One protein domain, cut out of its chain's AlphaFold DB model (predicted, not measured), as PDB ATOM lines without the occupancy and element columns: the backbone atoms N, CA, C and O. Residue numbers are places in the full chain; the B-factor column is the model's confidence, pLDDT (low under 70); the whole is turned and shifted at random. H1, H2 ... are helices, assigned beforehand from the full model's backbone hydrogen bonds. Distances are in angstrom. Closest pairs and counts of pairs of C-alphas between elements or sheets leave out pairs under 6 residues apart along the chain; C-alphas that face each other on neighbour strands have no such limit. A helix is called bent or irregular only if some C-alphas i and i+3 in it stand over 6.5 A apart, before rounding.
ATOM      1  N   ARG A  20      33.583  74.129  94.872       66.31
ATOM      2  CA  ARG A  20      32.954  73.122  94.003       66.31
ATOM      3  C   ARG A  20      32.323  73.741  92.757       66.31
ATOM      4  O   ARG A  20      32.446  73.154  91.685       66.31
ATOM      5  N   THR A  21      31.689  74.911  92.860       72.44
ATOM      6  CA  THR A  21      31.154  75.621  91.686       72.44
ATOM      7  C   THR A  21      32.268  76.086  90.758       72.44
ATOM      8  O   THR A  21      32.160  75.860  89.560       72.44
ATOM      9  N   ALA A  22      33.384  76.601  91.284       77.88
ATOM     10  CA  ALA A  22      34.523  77.016  90.461       77.88
ATOM     11  C   ALA A  22      35.167  75.844  89.694       77.88
ATOM     12  O   ALA A  22      35.575  75.995  88.542       77.88
ATOM     13  N   VAL A  23      35.239  74.652  90.302       81.56
ATOM     14  CA  VAL A  23      35.732  73.439  89.625       81.56
ATOM     15  C   VAL A  23      34.790  73.010  88.497       81.56
ATOM     16  O   VAL A  23      35.262  72.678  87.408       81.56
ATOM     17  N   VAL A  24      33.475  73.045  88.729       84.00
ATOM     18  CA  VAL A  24      32.465  72.706  87.710       84.00
ATOM     19  C   VAL A  24      32.461  73.729  86.574       84.00
ATOM     20  O   VAL A  24      32.456  73.336  85.413       84.00
ATOM     21  N   GLU A  25      32.529  75.024  86.881       84.06
ATOM     22  CA  GLU A  25      32.627  76.097  85.885       84.06
ATOM     23  C   GLU A  25      33.886  75.946  85.031       84.06
ATOM     24  O   GLU A  25      33.814  76.006  83.805       84.06
ATOM     25  N   LYS A  26      35.037  75.660  85.650       89.12
ATOM     26  CA  LYS A  26      36.287  75.423  84.923       89.12
ATOM     27  C   LYS A  26      36.205  74.193  84.015       89.12
ATOM     28  O   LYS A  26      36.721  74.233  82.899       89.12
ATOM     29  N   ALA A  27      35.573  73.114  84.476       89.62
ATOM     30  CA  ALA A  27      35.345  71.925  83.657       89.62
ATOM     31  C   ALA A  27      34.408  72.227  82.478       89.62
ATOM     32  O   ALA A  27      34.714  71.851  81.350       89.62
ATOM     33  N   LEU A  28      33.330  72.978  82.716       91.75
ATOM     34  CA  LEU A  28      32.383  73.379  81.680       91.75
ATOM     35  C   LEU A  28      33.039  74.273  80.619       91.75
ATOM     36  O   LEU A  28      32.833  74.055  79.429       91.75
ATOM     37  N   VAL A  29      33.864  75.242  81.025       93.38
ATOM     38  CA  VAL A  29      34.634  76.076  80.086       93.38
ATOM     39  C   VAL A  29      35.578  75.213  79.249       93.38
ATOM     40  O   VAL A  29      35.605  75.352  78.030       93.38
ATOM     41  N   ALA A  30      36.287  74.266  79.868       92.81
ATOM     42  CA  ALA A  30      37.159  73.349  79.137       92.81
ATOM     43  C   ALA A  30      36.383  72.450  78.152       92.81
ATOM     44  O   ALA A  30      36.878  72.154  77.065       92.81
ATOM     45  N   ASP A  31      35.169  72.020  78.502       93.06
ATOM     46  CA  ASP A  31      34.289  71.263  77.605       93.06
ATOM     47  C   ASP A  31      33.828  72.105  76.414       93.06
ATOM     48  O   ASP A  31      33.872  71.633  75.276       93.06
ATOM     49  N   ILE A  32      33.451  73.362  76.660       92.00
ATOM     50  CA  ILE A  32      33.084  74.321  75.613       92.00
ATOM     51  C   ILE A  32      34.270  74.563  74.676       92.00
ATOM     52  O   ILE A  32      34.108  74.465  73.461       92.00
ATOM     53  N   ASP A  33      35.463  74.815  75.216       92.94
ATOM     54  CA  ASP A  33      36.673  75.045  74.422       92.94
ATOM     55  C   ASP A  33      37.013  73.837  73.543       92.94
ATOM     56  O   ASP A  33      37.343  73.992  72.363       92.94
ATOM     57  N   ARG A  34      36.874  72.618  74.083       93.31
ATOM     58  CA  ARG A  34      37.032  71.383  73.301       93.31
ATOM     59  C   ARG A  34      35.993  71.286  72.190       93.31
ATOM     60  O   ARG A  34      36.360  71.002  71.052       93.31
ATOM     61  N   GLY A  35      34.725  71.565  72.490       92.50
ATOM     62  CA  GLY A  35      33.653  71.572  71.493       92.50
ATOM     63  C   GLY A  35      33.904  72.575  70.364       92.50
ATOM     64  O   GLY A  35      33.762  72.238  69.189       92.50
ATOM     65  N   LEU A  36      34.349  73.788  70.702       93.44
ATOM     66  CA  LEU A  36      34.697  74.823  69.727       93.44
ATOM     67  C   LEU A  36      35.898  74.429  68.862       93.44
ATOM     68  O   LEU A  36      35.914  74.728  67.665       93.44
ATOM     69  N   LEU A  37      36.895  73.755  69.442       93.31
ATOM     70  CA  LEU A  37      38.046  73.262  68.691       93.31
ATOM     71  C   LEU A  37      37.630  72.192  67.673       93.31
ATOM     72  O   LEU A  37      37.979  72.329  66.501       93.31
ATOM     73  N   CYS A  38      36.826  71.208  68.088       92.81
ATOM     74  CA  CYS A  38      36.288  70.184  67.188       92.81
ATOM     75  C   CYS A  38      35.476  70.816  66.047       92.81
ATOM     76  O   CYS A  38      35.745  70.555  64.877       92.81
ATOM     77  N   ALA A  39      34.554  71.732  66.363       91.06
ATOM     78  CA  ALA A  39      33.748  72.416  65.349       91.06
ATOM     79  C   ALA A  39      34.609  73.219  64.354       91.06
ATOM     80  O   ALA A  39      34.323  73.276  63.158       91.06
ATOM     81  N   LYS A  40      35.696  73.844  64.824       93.62
ATOM     82  CA  LYS A  40      36.645  74.566  63.962       93.62
ATOM     83  C   LYS A  40      37.388  73.630  63.006       93.62
ATOM     84  O   LYS A  40      37.726  74.054  61.898       93.62
ATOM     85  N   GLU A  41      37.700  72.414  63.436       93.06
ATOM     86  CA  GLU A  41      38.334  71.396  62.595       93.06
ATOM     87  C   GLU A  41      37.357  70.871  61.544       93.06
ATOM     88  O   GLU A  41      37.671  70.939  60.358       93.06
ATOM     89  N   GLU A  42      36.131  70.523  61.935       92.19
ATOM     90  CA  GLU A  42      35.082  70.104  60.997       92.19
ATOM     91  C   GLU A  42      34.804  71.170  59.929       92.19
ATOM     92  O   GLU A  42      34.742  70.877  58.734       92.19
ATOM     93  N   LEU A  43      34.711  72.444  60.327       91.38
ATOM     94  CA  LEU A  43      34.548  73.550  59.382       91.38
ATOM     95  C   LEU A  43      35.713  73.657  58.394       91.38
ATOM     96  O   LEU A  43      35.504  74.004  57.232       91.38
ATOM     97  N   ARG A  44      36.945  73.374  58.829       93.44
ATOM     98  CA  ARG A  44      38.117  73.382  57.945       93.44
ATOM     99  C   ARG A  44      38.018  72.273  56.902       93.44
ATOM    100  O   ARG A  44      38.285  72.536  55.731       93.44
ATOM    101  N   ASP A  45      37.595  71.083  57.309       91.94
ATOM    102  CA  ASP A  45      37.463  69.925  56.424       91.94
ATOM    103  C   ASP A  45      36.323  70.105  55.416       91.94
ATOM    104  O   ASP A  45      36.474  69.792  54.229       91.94
ATOM    105  N   ILE A  46      35.209  70.705  55.847       86.06
ATOM    106  CA  ILE A  46      34.110  71.106  54.960       86.06
ATOM    107  C   ILE A  46      34.615  72.109  53.919       86.06
ATOM    108  O   ILE A  46      34.382  71.927  52.725       86.06
ATOM    109  N   LEU A  47      35.349  73.146  54.339       87.19
ATOM    110  CA  LEU A  47      35.901  74.142  53.414       87.19
ATOM    111  C   LEU A  47      36.888  73.526  52.416       87.19
ATOM    112  O   LEU A  47      36.843  73.861  51.232       87.19
ATOM    113  N   ALA A  48      37.747  72.606  52.858       87.81
ATOM    114  CA  ALA A  48      38.654  71.883  51.972       87.81
ATOM    115  C   ALA A  48      37.884  71.031  50.948       87.81
ATOM    116  O   ALA A  48      38.201  71.047  49.758       87.81
ATOM    117  N   SER A  49      36.827  70.345  51.387       84.06
ATOM    118  CA  SER A  49      35.963  69.539  50.516       84.06
ATOM    119  C   SER A  49      35.241  70.399  49.474       84.06
ATOM    120  O   SER A  49      35.192  70.038  48.298       84.06
ATOM    121  N   LEU A  50      34.747  71.578  49.870       84.56
ATOM    122  CA  LEU A  50      34.125  72.536  48.952       84.56
ATOM    123  C   LEU A  50      35.102  73.020  47.874       84.56
ATOM    124  O   LEU A  50      34.721  73.097  46.710       84.56
ATOM    125  N   GLN A  51      36.368  73.271  48.219       85.12
ATOM    126  CA  GLN A  51      37.390  73.650  47.233       85.12
ATOM    127  C   GLN A  51      37.689  72.529  46.231       85.12
ATOM    128  O   GLN A  51      37.932  72.796  45.053       85.12
ATOM    129  N   VAL A  52      37.693  71.267  46.675       86.00
ATOM    130  CA  VAL A  52      37.861  70.113  45.775       86.00
ATOM    131  C   VAL A  52      36.683  70.018  44.805       86.00
ATOM    132  O   VAL A  52      36.894  69.850  43.604       86.00
ATOM    133  N   LEU A  53      35.458  70.185  45.309       81.31
ATOM    134  CA  LEU A  53      34.249  70.196  44.485       81.31
ATOM    135  C   LEU A  53      34.250  71.353  43.482       81.31
ATOM    136  O   LEU A  53      33.947  71.135  42.313       81.31
ATOM    137  N   GLU A  54      34.650  72.555  43.896       83.94
ATOM    138  CA  GLU A  54      34.757  73.717  43.007       83.94
ATOM    139  C   GLU A  54      35.740  73.457  41.859       83.94
ATOM    140  O   GLU A  54      35.401  73.675  40.698       83.94
ATOM    141  N   LYS A  55      36.924  72.899  42.149       85.88
ATOM    142  CA  LYS A  55      37.910  72.531  41.115       85.88
ATOM    143  C   LYS A  55      37.391  71.457  40.158       85.88
ATOM    144  O   LYS A  55      37.664  71.524  38.957       85.88
ATOM    145  N   ALA A  56      36.656  70.471  40.671       83.75
ATOM    146  CA  ALA A  56      36.030  69.448  39.839       83.75
ATOM    147  C   ALA A  56      34.971  70.073  38.916       83.75
ATOM    148  O   ALA A  56      35.019  69.875  37.704       83.75
ATOM    149  N   CYS A  57      34.077  70.905  39.457       83.31
ATOM    150  CA  CYS A  57      33.091  71.652  38.675       83.31
ATOM    151  C   CYS A  57      33.756  72.537  37.614       83.31
ATOM    152  O   CYS A  57      33.327  72.541  36.463       83.31
ATOM    153  N   ASP A  58      34.830  73.243  37.963       85.06
ATOM    154  CA  ASP A  58      35.597  74.056  37.019       85.06
ATOM    155  C   ASP A  58      36.170  73.228  35.866       85.06
ATOM    156  O   ASP A  58      36.171  73.681  34.725       85.06
ATOM    157  N   SER A  59      36.609  72.002  36.140       83.44
ATOM    158  CA  SER A  59      37.205  71.126  35.127       83.44
ATOM    159  C   SER A  59      36.172  70.560  34.147       83.44
ATOM    160  O   SER A  59      36.487  70.384  32.973       83.44
ATOM    161  N   PHE A  60      34.948  70.283  34.612       83.56
ATOM    162  CA  PHE A  60      33.932  69.560  33.830       83.56
ATOM    163  C   PHE A  60      32.738  70.400  33.377       83.56
ATOM    164  O   PHE A  60      31.963  69.945  32.544       83.56
ATOM    165  N   LEU A  61      32.523  71.586  33.946       86.50
ATOM    166  CA  LEU A  61      31.319  72.390  33.696       86.50
ATOM    167  C   LEU A  61      31.650  73.785  33.164       86.50
ATOM    168  O   LEU A  61      30.783  74.458  32.598       86.50
ATOM    169  N   LYS A  62      32.892  74.246  33.335       86.94
ATOM    170  CA  LYS A  62      33.327  75.561  32.872       86.94
ATOM    171  C   LYS A  62      33.752  75.479  31.418       86.94
ATOM    172  O   LYS A  62      34.624  74.707  31.036       86.94
ATOM    173  N   CYS A  63      33.147  76.323  30.598       88.69
ATOM    174  CA  CYS A  63      33.547  76.452  29.214       88.69
ATOM    175  C   CYS A  63      34.902  77.171  29.148       88.69
ATOM    176  O   CYS A  63      34.990  78.323  29.581       88.69
ATOM    177  N   PRO A  64      35.943  76.579  28.551       88.12
ATOM    178  CA  PRO A  64      37.259  77.198  28.523       88.12
ATOM    179  C   PRO A  64      37.343  78.381  27.549       88.12
ATOM    180  O   PRO A  64      38.243  79.203  27.663       88.12
ATOM    181  N   ASN A  65      36.390  78.508  26.618       88.06
ATOM    182  CA  ASN A  65      36.359  79.623  25.671       88.06
ATOM    183  C   ASN A  65      35.842  80.929  26.301       88.06
ATOM    184  O   ASN A  65      36.287  82.009  25.935       88.06
ATOM    185  N   CYS A  66      34.884  80.851  27.234       89.25
ATOM    186  CA  CYS A  66      34.292  82.037  27.872       89.25
ATOM    187  C   CYS A  66      34.523  82.118  29.388       89.25
ATOM    188  O   CYS A  66      34.158  83.116  30.007       89.25
ATOM    189  N   GLY A  67      35.084  81.072  30.001       87.50
ATOM    190  CA  GLY A  67      35.322  80.981  31.442       87.50
ATOM    191  C   GLY A  67      34.053  80.875  32.296       87.50
ATOM    192  O   GLY A  67      34.143  80.975  33.516       87.50
ATOM    193  N   GLN A  68      32.877  80.698  31.688       86.81
ATOM    194  CA  GLN A  68      31.593  80.611  32.390       86.81
ATOM    195  C   GLN A  68      31.143  79.156  32.546       86.81
ATOM    196  O   GLN A  68      31.403  78.328  31.670       86.81
ATOM    197  N   TYR A  69      30.402  78.865  33.617       84.81
ATOM    198  CA  TYR A  69      29.706  77.585  33.768       84.81
ATOM    199  C   TYR A  69      28.620  77.436  32.700       84.81
ATOM    200  O   TYR A  69      27.758  78.306  32.541       84.81
ATOM    201  N   ALA A  70      28.666  76.334  31.957       84.06
ATOM    202  CA  ALA A  70      27.642  75.988  30.986       84.06
ATOM    203  C   ALA A  70      26.456  75.341  31.709       84.06
ATOM    204  O   ALA A  70      26.640  74.368  32.428       84.06
ATOM    205  N   LYS A  71      25.238  75.856  31.494       81.44
ATOM    206  CA  LYS A  71      24.010  75.229  32.017       81.44
ATOM    207  C   LYS A  71      23.771  73.850  31.391       81.44
ATOM    208  O   LYS A  71      23.407  72.909  32.075       81.44
ATOM    209  N   THR A  72      24.015  73.747  30.089       86.06
ATOM    210  CA  THR A  72      23.947  72.506  29.313       86.06
ATOM    211  C   THR A  72      25.329  72.222  28.720       86.06
ATOM    212  O   THR A  72      25.617  72.619  27.587       86.06
ATOM    213  N   PRO A  73      26.249  71.650  29.515       89.19
ATOM    214  CA  PRO A  73      27.606  71.351  29.082       89.19
ATOM    215  C   PRO A  73      27.619  70.361  27.910       89.19
ATOM    216  O   PRO A  73      27.124  69.240  28.019       89.19
ATOM    217  N   LEU A  74      28.240  70.757  26.797       90.62
ATOM    218  CA  LEU A  74      28.525  69.862  25.675       90.62
ATOM    219  C   LEU A  74      29.929  69.288  25.841       90.62
ATOM    220  O   LEU A  74      30.885  70.058  25.909       90.62
ATOM    221  N   SER A  75      30.068  67.966  25.886       90.06
ATOM    222  CA  SER A  75      31.358  67.302  26.088       90.06
ATOM    223  C   SER A  75      31.889  66.690  24.799       90.06
ATOM    224  O   SER A  75      31.168  66.012  24.064       90.06
ATOM    225  N   ALA A  76      33.171  66.922  24.527       88.06
ATOM    226  CA  ALA A  76      33.901  66.253  23.462       88.06
ATOM    227  C   ALA A  76      34.319  64.839  23.905       88.06
ATOM    228  O   ALA A  76      35.059  64.698  24.876       88.06
ATOM    229  N   GLN A  77      33.907  63.806  23.162       77.38
ATOM    230  CA  GLN A  77      34.070  62.391  23.549       77.38
ATOM    231  C   GLN A  77      35.513  61.976  23.899       77.38
ATOM    232  O   GLN A  77      35.705  61.179  24.811       77.38
ATOM    233  N   PHE A  78      36.524  62.495  23.192       83.19
ATOM    234  CA  PHE A  78      37.909  62.014  23.325       83.19
ATOM    235  C   PHE A  78      38.774  62.830  24.293       83.19
ATOM    236  O   PHE A  78      39.646  62.268  24.950       83.19
ATOM    237  N   CYS A  79      38.517  64.135  24.417       86.50
ATOM    238  CA  CYS A  79      39.329  65.032  25.250       86.50
ATOM    239  C   CYS A  79      38.642  65.474  26.545       86.50
ATOM    240  O   CYS A  79      39.262  66.179  27.336       86.50
ATOM    241  N   ASN A  80      37.369  65.112  26.753       84.12
ATOM    242  CA  ASN A  80      36.547  65.515  27.900       84.12
ATOM    243  C   ASN A  80      36.443  67.036  28.122       84.12
ATOM    244  O   ASN A  80      35.997  67.475  29.178       84.12
ATOM    245  N   HIS A  81      36.827  67.855  27.137       88.69
ATOM    246  CA  HIS A  81      36.636  69.295  27.217       88.69
ATOM    247  C   HIS A  81      35.165  69.637  27.038       88.69
ATOM    248  O   HIS A  81      34.490  69.141  26.128       88.69
ATOM    249  N   THR A  82      34.698  70.534  27.894       90.81
ATOM    250  CA  THR A  82      33.298  70.914  27.968       90.81
ATOM    251  C   THR A  82      33.083  72.317  27.430       90.81
ATOM    252  O   THR A  82      33.840  73.234  27.734       90.81
ATOM    253  N   PHE A  83      32.029  72.516  26.646       90.94
ATOM    254  CA  PHE A  83      31.733  73.791  26.005       90.94
ATOM    255  C   PHE A  83      30.306  74.244  26.279       90.94
ATOM    256  O   PHE A  83      29.378  73.449  26.410       90.94
ATOM    257  N   CYS A  84      30.128  75.564  26.304       91.12
ATOM    258  CA  CYS A  84      28.807  76.166  26.293       91.12
ATOM    259  C   CYS A  84      28.182  76.035  24.884       91.12
ATOM    260  O   CYS A  84      28.905  76.254  23.903       91.12
ATOM    261  N   PRO A  85      26.871  75.753  24.732       90.19
ATOM    262  CA  PRO A  85      26.254  75.634  23.407       90.19
ATOM    263  C   PRO A  85      26.454  76.869  22.508       90.19
ATOM    264  O   PRO A  85      26.772  76.691  21.329       90.19
ATOM    265  N   PRO A  86      26.382  78.118  23.023       91.00
ATOM    266  CA  PRO A  86      26.708  79.303  22.223       91.00
ATOM    267  C   PRO A  86      28.154  79.317  21.705       91.00
ATOM    268  O   PRO A  86      28.402  79.627  20.541       91.00
ATOM    269  N   CYS A  87      29.105  78.945  22.564       91.06
ATOM    270  CA  CYS A  87      30.538  78.920  22.278       91.06
ATOM    271  C   CYS A  87      30.850  77.893  21.188       91.06
ATOM    272  O   CYS A  87      31.556  78.187  20.227       91.06
ATOM    273  N   TRP A  88      30.270  76.700  21.329       89.62
ATOM    274  CA  TRP A  88      30.383  75.629  20.351       89.62
ATOM    275  C   TRP A  88      29.763  76.016  19.002       89.62
ATOM    276  O   TRP A  88      30.389  75.857  17.958       89.62
ATOM    277  N   THR A  89      28.570  76.612  19.014       88.75
ATOM    278  CA  THR A  89      27.889  77.057  17.789       88.75
ATOM    279  C   THR A  89      28.692  78.129  17.046       88.75
ATOM    280  O   THR A  89      28.831  78.068  15.825       88.75
ATOM    281  N   SER A  90      29.245  79.109  17.768       89.62
ATOM    282  CA  SER A  90      30.110  80.142  17.184       89.62
ATOM    283  C   SER A  90      31.371  79.538  16.561       89.62
ATOM    284  O   SER A  90      31.738  79.901  15.442       89.62
ATOM    285  N   TYR A  91      31.985  78.569  17.242       88.06
ATOM    286  CA  TYR A  91      33.136  77.842  16.724       88.06
ATOM    287  C   TYR A  91      32.812  77.069  15.440       88.06
ATOM    288  O   TYR A  91      33.551  77.173  14.462       88.06
ATOM    289  N   LEU A  92      31.691  76.343  15.410       83.00
ATOM    290  CA  LEU A  92      31.256  75.602  14.225       83.00
ATOM    291  C   LEU A  92      31.073  76.505  13.005       83.00
ATOM    292  O   LEU A  92      31.532  76.152  11.922       83.00
ATOM    293  N   ARG A  93      30.462  77.684  13.177       84.50
ATOM    294  CA  ARG A  93      30.320  78.668  12.089       84.50
ATOM    295  C   ARG A  93      31.685  79.095  11.547       84.50
ATOM    296  O   ARG A  93      31.918  79.027  10.347       84.50
ATOM    297  N   ALA A  94      32.624  79.416  12.439       83.56
ATOM    298  CA  ALA A  94      33.982  79.794  12.053       83.56
ATOM    299  C   ALA A  94      34.769  78.657  11.370       83.56
ATOM    300  O   ALA A  94      35.678  78.925  10.582       83.56
ATOM    301  N   GLN A  95      34.453  77.392  11.673       78.94
ATOM    302  CA  GLN A  95      35.030  76.229  10.996       78.94
ATOM    303  C   GLN A  95      34.395  75.986   9.626       78.94
ATOM    304  O   GLN A  95      35.122  75.707   8.682       78.94
ATOM    305  N   GLN A  96      33.077  76.134   9.478       73.19
ATOM    306  CA  GLN A  96      32.393  75.978   8.187       73.19
ATOM    307  C   GLN A  96      32.931  76.949   7.126       73.19
ATOM    308  O   GLN A  96      33.114  76.553   5.974       73.19
ATOM    309  N   ASP A  97      33.279  78.172   7.531       65.94
ATOM    310  CA  ASP A  97      33.887  79.171   6.645       65.94
ATOM    311  C   ASP A  97      35.310  78.789   6.197       65.94
ATOM    312  O   ASP A  97      35.752  79.177   5.116       65.94
ATOM    313  N   LYS A  98      36.035  78.006   7.008       66.94
ATOM    314  CA  LYS A  98      37.447  77.646   6.783       66.94
ATOM    315  C   LYS A  98      37.656  76.237   6.226       66.94
ATOM    316  O   LYS A  98      38.692  75.975   5.624       66.94
ATOM    317  N   ALA A  99      36.711  75.327   6.442       58.84
ATOM    318  CA  ALA A  99      36.901  73.887   6.299       58.84
ATOM    319  C   ALA A  99      35.841  73.237   5.394       58.84
ATOM    320  O   ALA A  99      35.328  72.162   5.711       58.84
ATOM    321  N   ARG A 100      35.510  73.866   4.254       57.81
ATOM    322  CA  ARG A 100      34.683  73.227   3.215       57.81
ATOM    323  C   ARG A 100      35.270  71.849   2.868       57.81
ATOM    324  O   ARG A 100      36.311  71.769   2.227       57.81
ATOM    325  N   GLY A 101      34.592  70.782   3.293       61.66
ATOM    326  CA  GLY A 101      34.921  69.397   2.938       61.66
ATOM    327  C   GLY A 101      35.731  68.584   3.955       61.66
ATOM    328  O   GLY A 101      36.066  67.447   3.636       61.66
ATOM    329  N   MET A 102      36.039  69.086   5.162       65.00
ATOM    330  CA  MET A 102      36.655  68.230   6.191       65.00
ATOM    331  C   MET A 102      35.597  67.439   6.981       65.00
ATOM    332  O   MET A 102      34.692  68.054   7.543       65.00
ATOM    333  N   PRO A 103      35.721  66.101   7.097       69.06
ATOM    334  CA  PRO A 103      34.775  65.262   7.840       69.06
ATOM    335  C   PRO A 103      35.015  65.267   9.362       69.06
ATOM    336  O   PRO A 103      34.410  64.477  10.079       69.06
ATOM    337  N   PHE A 104      35.910  66.128   9.861       76.44
ATOM    338  CA  PHE A 104      36.329  66.161  11.261       76.44
ATOM    339  C   PHE A 104      36.292  67.578  11.833       76.44
ATOM    340  O   PHE A 104      36.637  68.553  11.163       76.44
ATOM    341  N   TYR A 105      35.964  67.670  13.118       77.88
ATOM    342  CA  TYR A 105      35.993  68.889  13.913       77.88
ATOM    343  C   TYR A 105      37.233  68.895  14.810       77.88
ATOM    344  O   TYR A 105      37.507  67.924  15.509       77.88
ATOM    345  N   ARG A 106      37.985  69.997  14.848       84.56
ATOM    346  CA  ARG A 106      39.020  70.183  15.882       84.56
ATOM    347  C   ARG A 106      38.374  70.570  17.206       84.56
ATOM    348  O   ARG A 106      37.383  71.303  17.203       84.56
ATOM    349  N   CYS A 107      38.946  70.134  18.323       86.94
ATOM    350  CA  CYS A 107      38.568  70.664  19.629       86.94
ATOM    351  C   CYS A 107      38.880  72.181  19.708       86.94
ATOM    352  O   CYS A 107      39.989  72.576  19.345       86.94
ATOM    353  N   PRO A 108      37.953  73.038  20.181       86.06
ATOM    354  CA  PRO A 108      38.202  74.473  20.362       86.06
ATOM    355  C   PRO A 108      39.231  74.795  21.451       86.06
ATOM    356  O   PRO A 108      39.730  75.918  21.500       86.06
ATOM    357  N   GLN A 109      39.515  73.848  22.350       87.50
ATOM    358  CA  GLN A 109      40.432  74.072  23.458       87.50
ATOM    359  C   GLN A 109      41.850  74.340  22.953       87.50
ATOM    360  O   GLN A 109      42.425  73.541  22.210       87.50
ATOM    361  N   ILE A 110      42.439  75.446  23.411       85.62
ATOM    362  CA  ILE A 110      43.803  75.830  23.043       85.62
ATOM    363  C   ILE A 110      44.771  74.721  23.471       85.62
ATOM    364  O   ILE A 110      44.803  74.315  24.628       85.62
ATOM    365  N   GLY A 111      45.564  74.230  22.517       85.25
ATOM    366  CA  GLY A 111      46.546  73.167  22.746       85.25
ATOM    367  C   GLY A 111      45.994  71.740  22.647       85.25
ATOM    368  O   GLY A 111      46.789  70.804  22.582       85.25
ATOM    369  N   CYS A 112      44.673  71.553  22.552       87.56
ATOM    370  CA  CYS A 112      44.086  70.237  22.317       87.56
ATOM    371  C   CYS A 112      44.292  69.817  20.855       87.56
ATOM    372  O   CYS A 112      43.969  70.559  19.925       87.56
ATOM    373  N   ARG A 113      44.847  68.619  20.639       87.00
ATOM    374  CA  ARG A 113      45.155  68.099  19.294       87.00
ATOM    375  C   ARG A 113      44.080  67.166  18.742       87.00
ATOM    376  O   ARG A 113      44.158  66.801  17.570       87.00
ATOM    377  N   ASP A 114      43.088  66.836  19.560       86.44
ATOM    378  CA  ASP A 114      42.084  65.841  19.217       86.44
ATOM    379  C   ASP A 114      41.162  66.311  18.092       86.44
ATOM    380  O   ASP A 114      40.684  67.455  18.050       86.44
ATOM    381  N   LEU A 115      40.929  65.377  17.175       85.38
ATOM    382  CA  LEU A 115      39.976  65.480  16.085       85.38
ATOM    383  C   LEU A 115      38.748  64.655  16.448       85.38
ATOM    384  O   LEU A 115      38.863  63.519  16.897       85.38
ATOM    385  N   MET A 116      37.578  65.236  16.243       83.38
ATOM    386  CA  MET A 116      36.297  64.621  16.543       83.38
ATOM    387  C   MET A 116      35.578  64.341  15.228       83.38
ATOM    388  O   MET A 116      35.439  65.234  14.392       83.38
ATOM    389  N   SER A 117      35.125  63.107  15.035       79.94
ATOM    390  CA  SER A 117      34.222  62.738  13.936       79.94
ATOM    391  C   SER A 117      32.786  63.190  14.192       79.94
ATOM    392  O   SER A 117      32.024  63.399  13.256       79.94
ATOM    393  N   GLU A 118      32.429  63.371  15.462       80.69
ATOM    394  CA  GLU A 118      31.104  63.788  15.910       80.69
ATOM    395  C   GLU A 118      31.191  65.121  16.663       80.69
ATOM    396  O   GLU A 118      32.211  65.414  17.298       80.69
ATOM    397  N   PRO A 119      30.147  65.963  16.608       80.94
ATOM    398  CA  PRO A 119      30.094  67.150  17.444       80.94
ATOM    399  C   PRO A 119      30.019  66.756  18.936       80.94
ATOM    400  O   PRO A 119      29.407  65.742  19.270       80.94
ATOM    401  N   PRO A 120      30.579  67.571  19.851       86.62
ATOM    402  CA  PRO A 120      30.307  67.491  21.276       86.62
ATOM    403  C   PRO A 120      28.808  67.402  21.538       86.62
ATOM    404  O   PRO A 120      28.022  68.198  21.015       86.62
ATOM    405  N   ALA A 121      28.438  66.438  22.367       87.06
ATOM    406  CA  ALA A 121      27.062  66.165  22.727       87.06
ATOM    407  C   ALA A 121      26.841  66.460  24.206       87.06
ATOM    408  O   ALA A 121      27.774  66.500  25.014       87.06
ATOM    409  N   GLU A 122      25.582  66.674  24.557       88.50
ATOM    410  CA  GLU A 122      25.185  66.769  25.947       88.50
ATOM    411  C   GLU A 122      25.391  65.419  26.643       88.50
ATOM    412  O   GLU A 122      24.999  64.370  26.129       88.50
ATOM    413  N   VAL A 123      25.991  65.450  27.831       84.94
ATOM    414  CA  VAL A 123      26.095  64.278  28.701       84.94
ATOM    415  C   VAL A 123      25.093  64.474  29.839       84.94
ATOM    416  O   VAL A 123      25.324  65.353  30.671       84.94
ATOM    417  N   PRO A 124      24.009  63.674  29.933       84.19
ATOM    418  CA  PRO A 124      22.917  63.917  30.885       84.19
ATOM    419  C   PRO A 124      23.372  64.062  32.340       84.19
ATOM    420  O   PRO A 124      22.835  64.872  33.097       84.19
ATOM    421  N   VAL A 125      24.406  63.311  32.729       85.31
ATOM    422  CA  VAL A 125      25.000  63.393  34.070       85.31
ATOM    423  C   VAL A 125      25.668  64.752  34.297       85.31
ATOM    424  O   VAL A 125      25.463  65.358  35.345       85.31
ATOM    425  N   LEU A 126      26.417  65.267  33.317       82.69
ATOM    426  CA  LEU A 126      27.067  66.576  33.422       82.69
ATOM    427  C   LEU A 126      26.048  67.713  33.432       82.69
ATOM    428  O   LEU A 126      26.227  68.653  34.196       82.69
ATOM    429  N   SER A 127      24.967  67.622  32.657       83.69
ATOM    430  CA  SER A 127      23.882  68.611  32.707       83.69
ATOM    431  C   SER A 127      23.158  68.615  34.044       83.69
ATOM    432  O   SER A 127      22.916  69.676  34.608       83.69
ATOM    433  N   SER A 128      22.888  67.435  34.605       84.25
ATOM    434  CA  SER A 128      22.285  67.325  35.939       84.25
ATOM    435  C   SER A 128      23.179  67.970  37.005       84.25
ATOM    436  O   SER A 128      22.707  68.720  37.859       84.25
ATOM    437  N   LEU A 129      24.492  67.725  36.929       81.31
ATOM    438  CA  LEU A 129      25.479  68.358  37.805       81.31
ATOM    439  C   LEU A 129      25.583  69.868  37.564       81.31
ATOM    440  O   LEU A 129      25.692  70.626  38.526       81.31
ATOM    441  N   ALA A 130      25.519  70.314  36.310       82.75
ATOM    442  CA  ALA A 130      25.528  71.724  35.945       82.75
ATOM    443  C   ALA A 130      24.329  72.472  36.516       82.75
ATOM    444  O   ALA A 130      24.510  73.562  37.047       82.75
ATOM    445  N   ASP A 131      23.129  71.896  36.462       81.31
ATOM    446  CA  ASP A 131      21.930  72.510  37.033       81.31
ATOM    447  C   ASP A 131      22.033  72.636  38.559       81.31
ATOM    448  O   ASP A 131      21.704  73.689  39.118       81.31
ATOM    449  N   ILE A 132      22.561  71.614  39.242       79.06
ATOM    450  CA  ILE A 132      22.827  71.669  40.687       79.06
ATOM    451  C   ILE A 132      23.870  72.751  40.994       79.06
ATOM    452  O   ILE A 132      23.624  73.630  41.821       79.06
ATOM    453  N   ALA A 133      25.009  72.739  40.297       75.75
ATOM    454  CA  ALA A 133      26.081  73.713  40.485       75.75
ATOM    455  C   ALA A 133      25.603  75.141  40.189       75.75
ATOM    456  O   ALA A 133      25.877  76.058  40.956       75.75
ATOM    457  N   TYR A 134      24.828  75.344  39.125       70.62
ATOM    458  CA  TYR A 134      24.263  76.642  38.771       70.62
ATOM    459  C   TYR A 134      23.262  77.123  39.826       70.62
ATOM    460  O   TYR A 134      23.267  78.299  40.180       70.62
ATOM    461  N   THR A 135      22.446  76.226  40.383       72.38
ATOM    462  CA  THR A 135      21.530  76.556  41.484       72.38
ATOM    463  C   THR A 135      22.298  76.996  42.730       72.38
ATOM    464  O   THR A 135      21.936  77.998  43.340       72.38
ATOM    465  N   ILE A 136      23.394  76.311  43.063       69.94
ATOM    466  CA  ILE A 136      24.240  76.645  44.218       69.94
ATOM    467  C   ILE A 136      25.020  77.954  43.991       69.94
ATOM    468  O   ILE A 136      25.129  78.767  44.904       69.94
ATOM    469  N   LEU A 137      25.549  78.179  42.782       66.69
ATOM    470  CA  LEU A 137      26.469  79.285  42.476       66.69
ATOM    471  C   LEU A 137      25.772  80.582  42.026       66.69
ATOM    472  O   LEU A 137      26.239  81.673  42.345       66.69
ATOM    473  N   LYS A 138      24.680  80.495  41.252       58.47
ATOM    474  CA  LYS A 138      23.922  81.654  40.724       58.47
ATOM    475  C   LYS A 138      22.630  81.926  41.482       58.47
ATOM    476  O   LYS A 138      22.115  83.043  41.402       58.47
ATOM    477  N   GLY A 139      22.102  80.941  42.205       49.34
ATOM    478  CA  GLY A 139      20.964  81.107  43.099       49.34
ATOM    479  C   GLY A 139      21.349  81.898  44.343       49.34
ATOM    480  O   GLY A 139      21.348  81.353  45.439       49.34
TER     481      GLY A 139
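AT A GLANCE: This is residues 20 to 139 of the 159 residues of the protein "zf-C3HC4 domain-containing protein" of Peniophora sp. CBMAI 1063 (UniProt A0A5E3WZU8). One long helix, H1, sticks out like a handle with its residues 20 to 52 from a small head of long loops and two shorter helices. In the head, H3 packs slantwise on the last turns of H1, while H2 lies beyond the end of H1, among the loops of residues 62 to 84 and 97 to 123. The printed part has 120 residues with three named helices, H1, H2 and H3 in that order along the chain, and no named strand; the class is all helix. The whole is extended, with a radius of gyration of the C-alphas of 24.1 A, and spans 91 by 27 by 21 A, the handle making much of the length.

IN THESE COORDINATES: H1 holds residues 20 to 61 and measures 60.3 A from C-alpha 20 at (32.954, 73.122, 94.003) to C-alpha 61 at (31.319, 72.390, 33.696). H3 holds residues 124 to 138 and measures 20.3 A, its last C-alpha, that of Lys 138, at (23.922, 81.654, 40.724). H2 holds residues 85 to 96 and measures 16.4 A, beginning with C-alpha 85 at (26.254, 75.634, 23.407).

HOW THE PARTS SIT: H1 touches H3 with residues 57 to 61 alone, and the closest C-alphas of the two, those of Leu 61 and Ala 130, are 6.2 A apart. Their lines stand at a steep tilt of 53 degrees, and they run opposite ways. H2 touches no helix: H1 and H2 are apart, and so are H2 and H3. In the stretch between H2 and H3, residues 105 to 106 form a short antiparallel pairing with residues 115 to 116. In H1, H2 and H3 every O i to N i+4 pair is within hydrogen-bond range. No helix is bent or irregular.

THE WHOLE: The C-alphas of Arg 20 and Gly 101 are the two farthest apart, at 91.2 A, and the outline is a rod. Residues 20 to 52, which belong to H1, stand free; without them the body has 87 residues, spans 43 by 22 by 20 A and has a radius of gyration of 13.3 A. Both links are long, with 23 residues between H1 and H2 and 27 between H2 and H3. The printed part has no cut. Its mean pLDDT is 83.7, and 12 residues are under 70: residue 20, residues 97 to 103 and residues 136 to 139, of which 136 to 138 belong to H3.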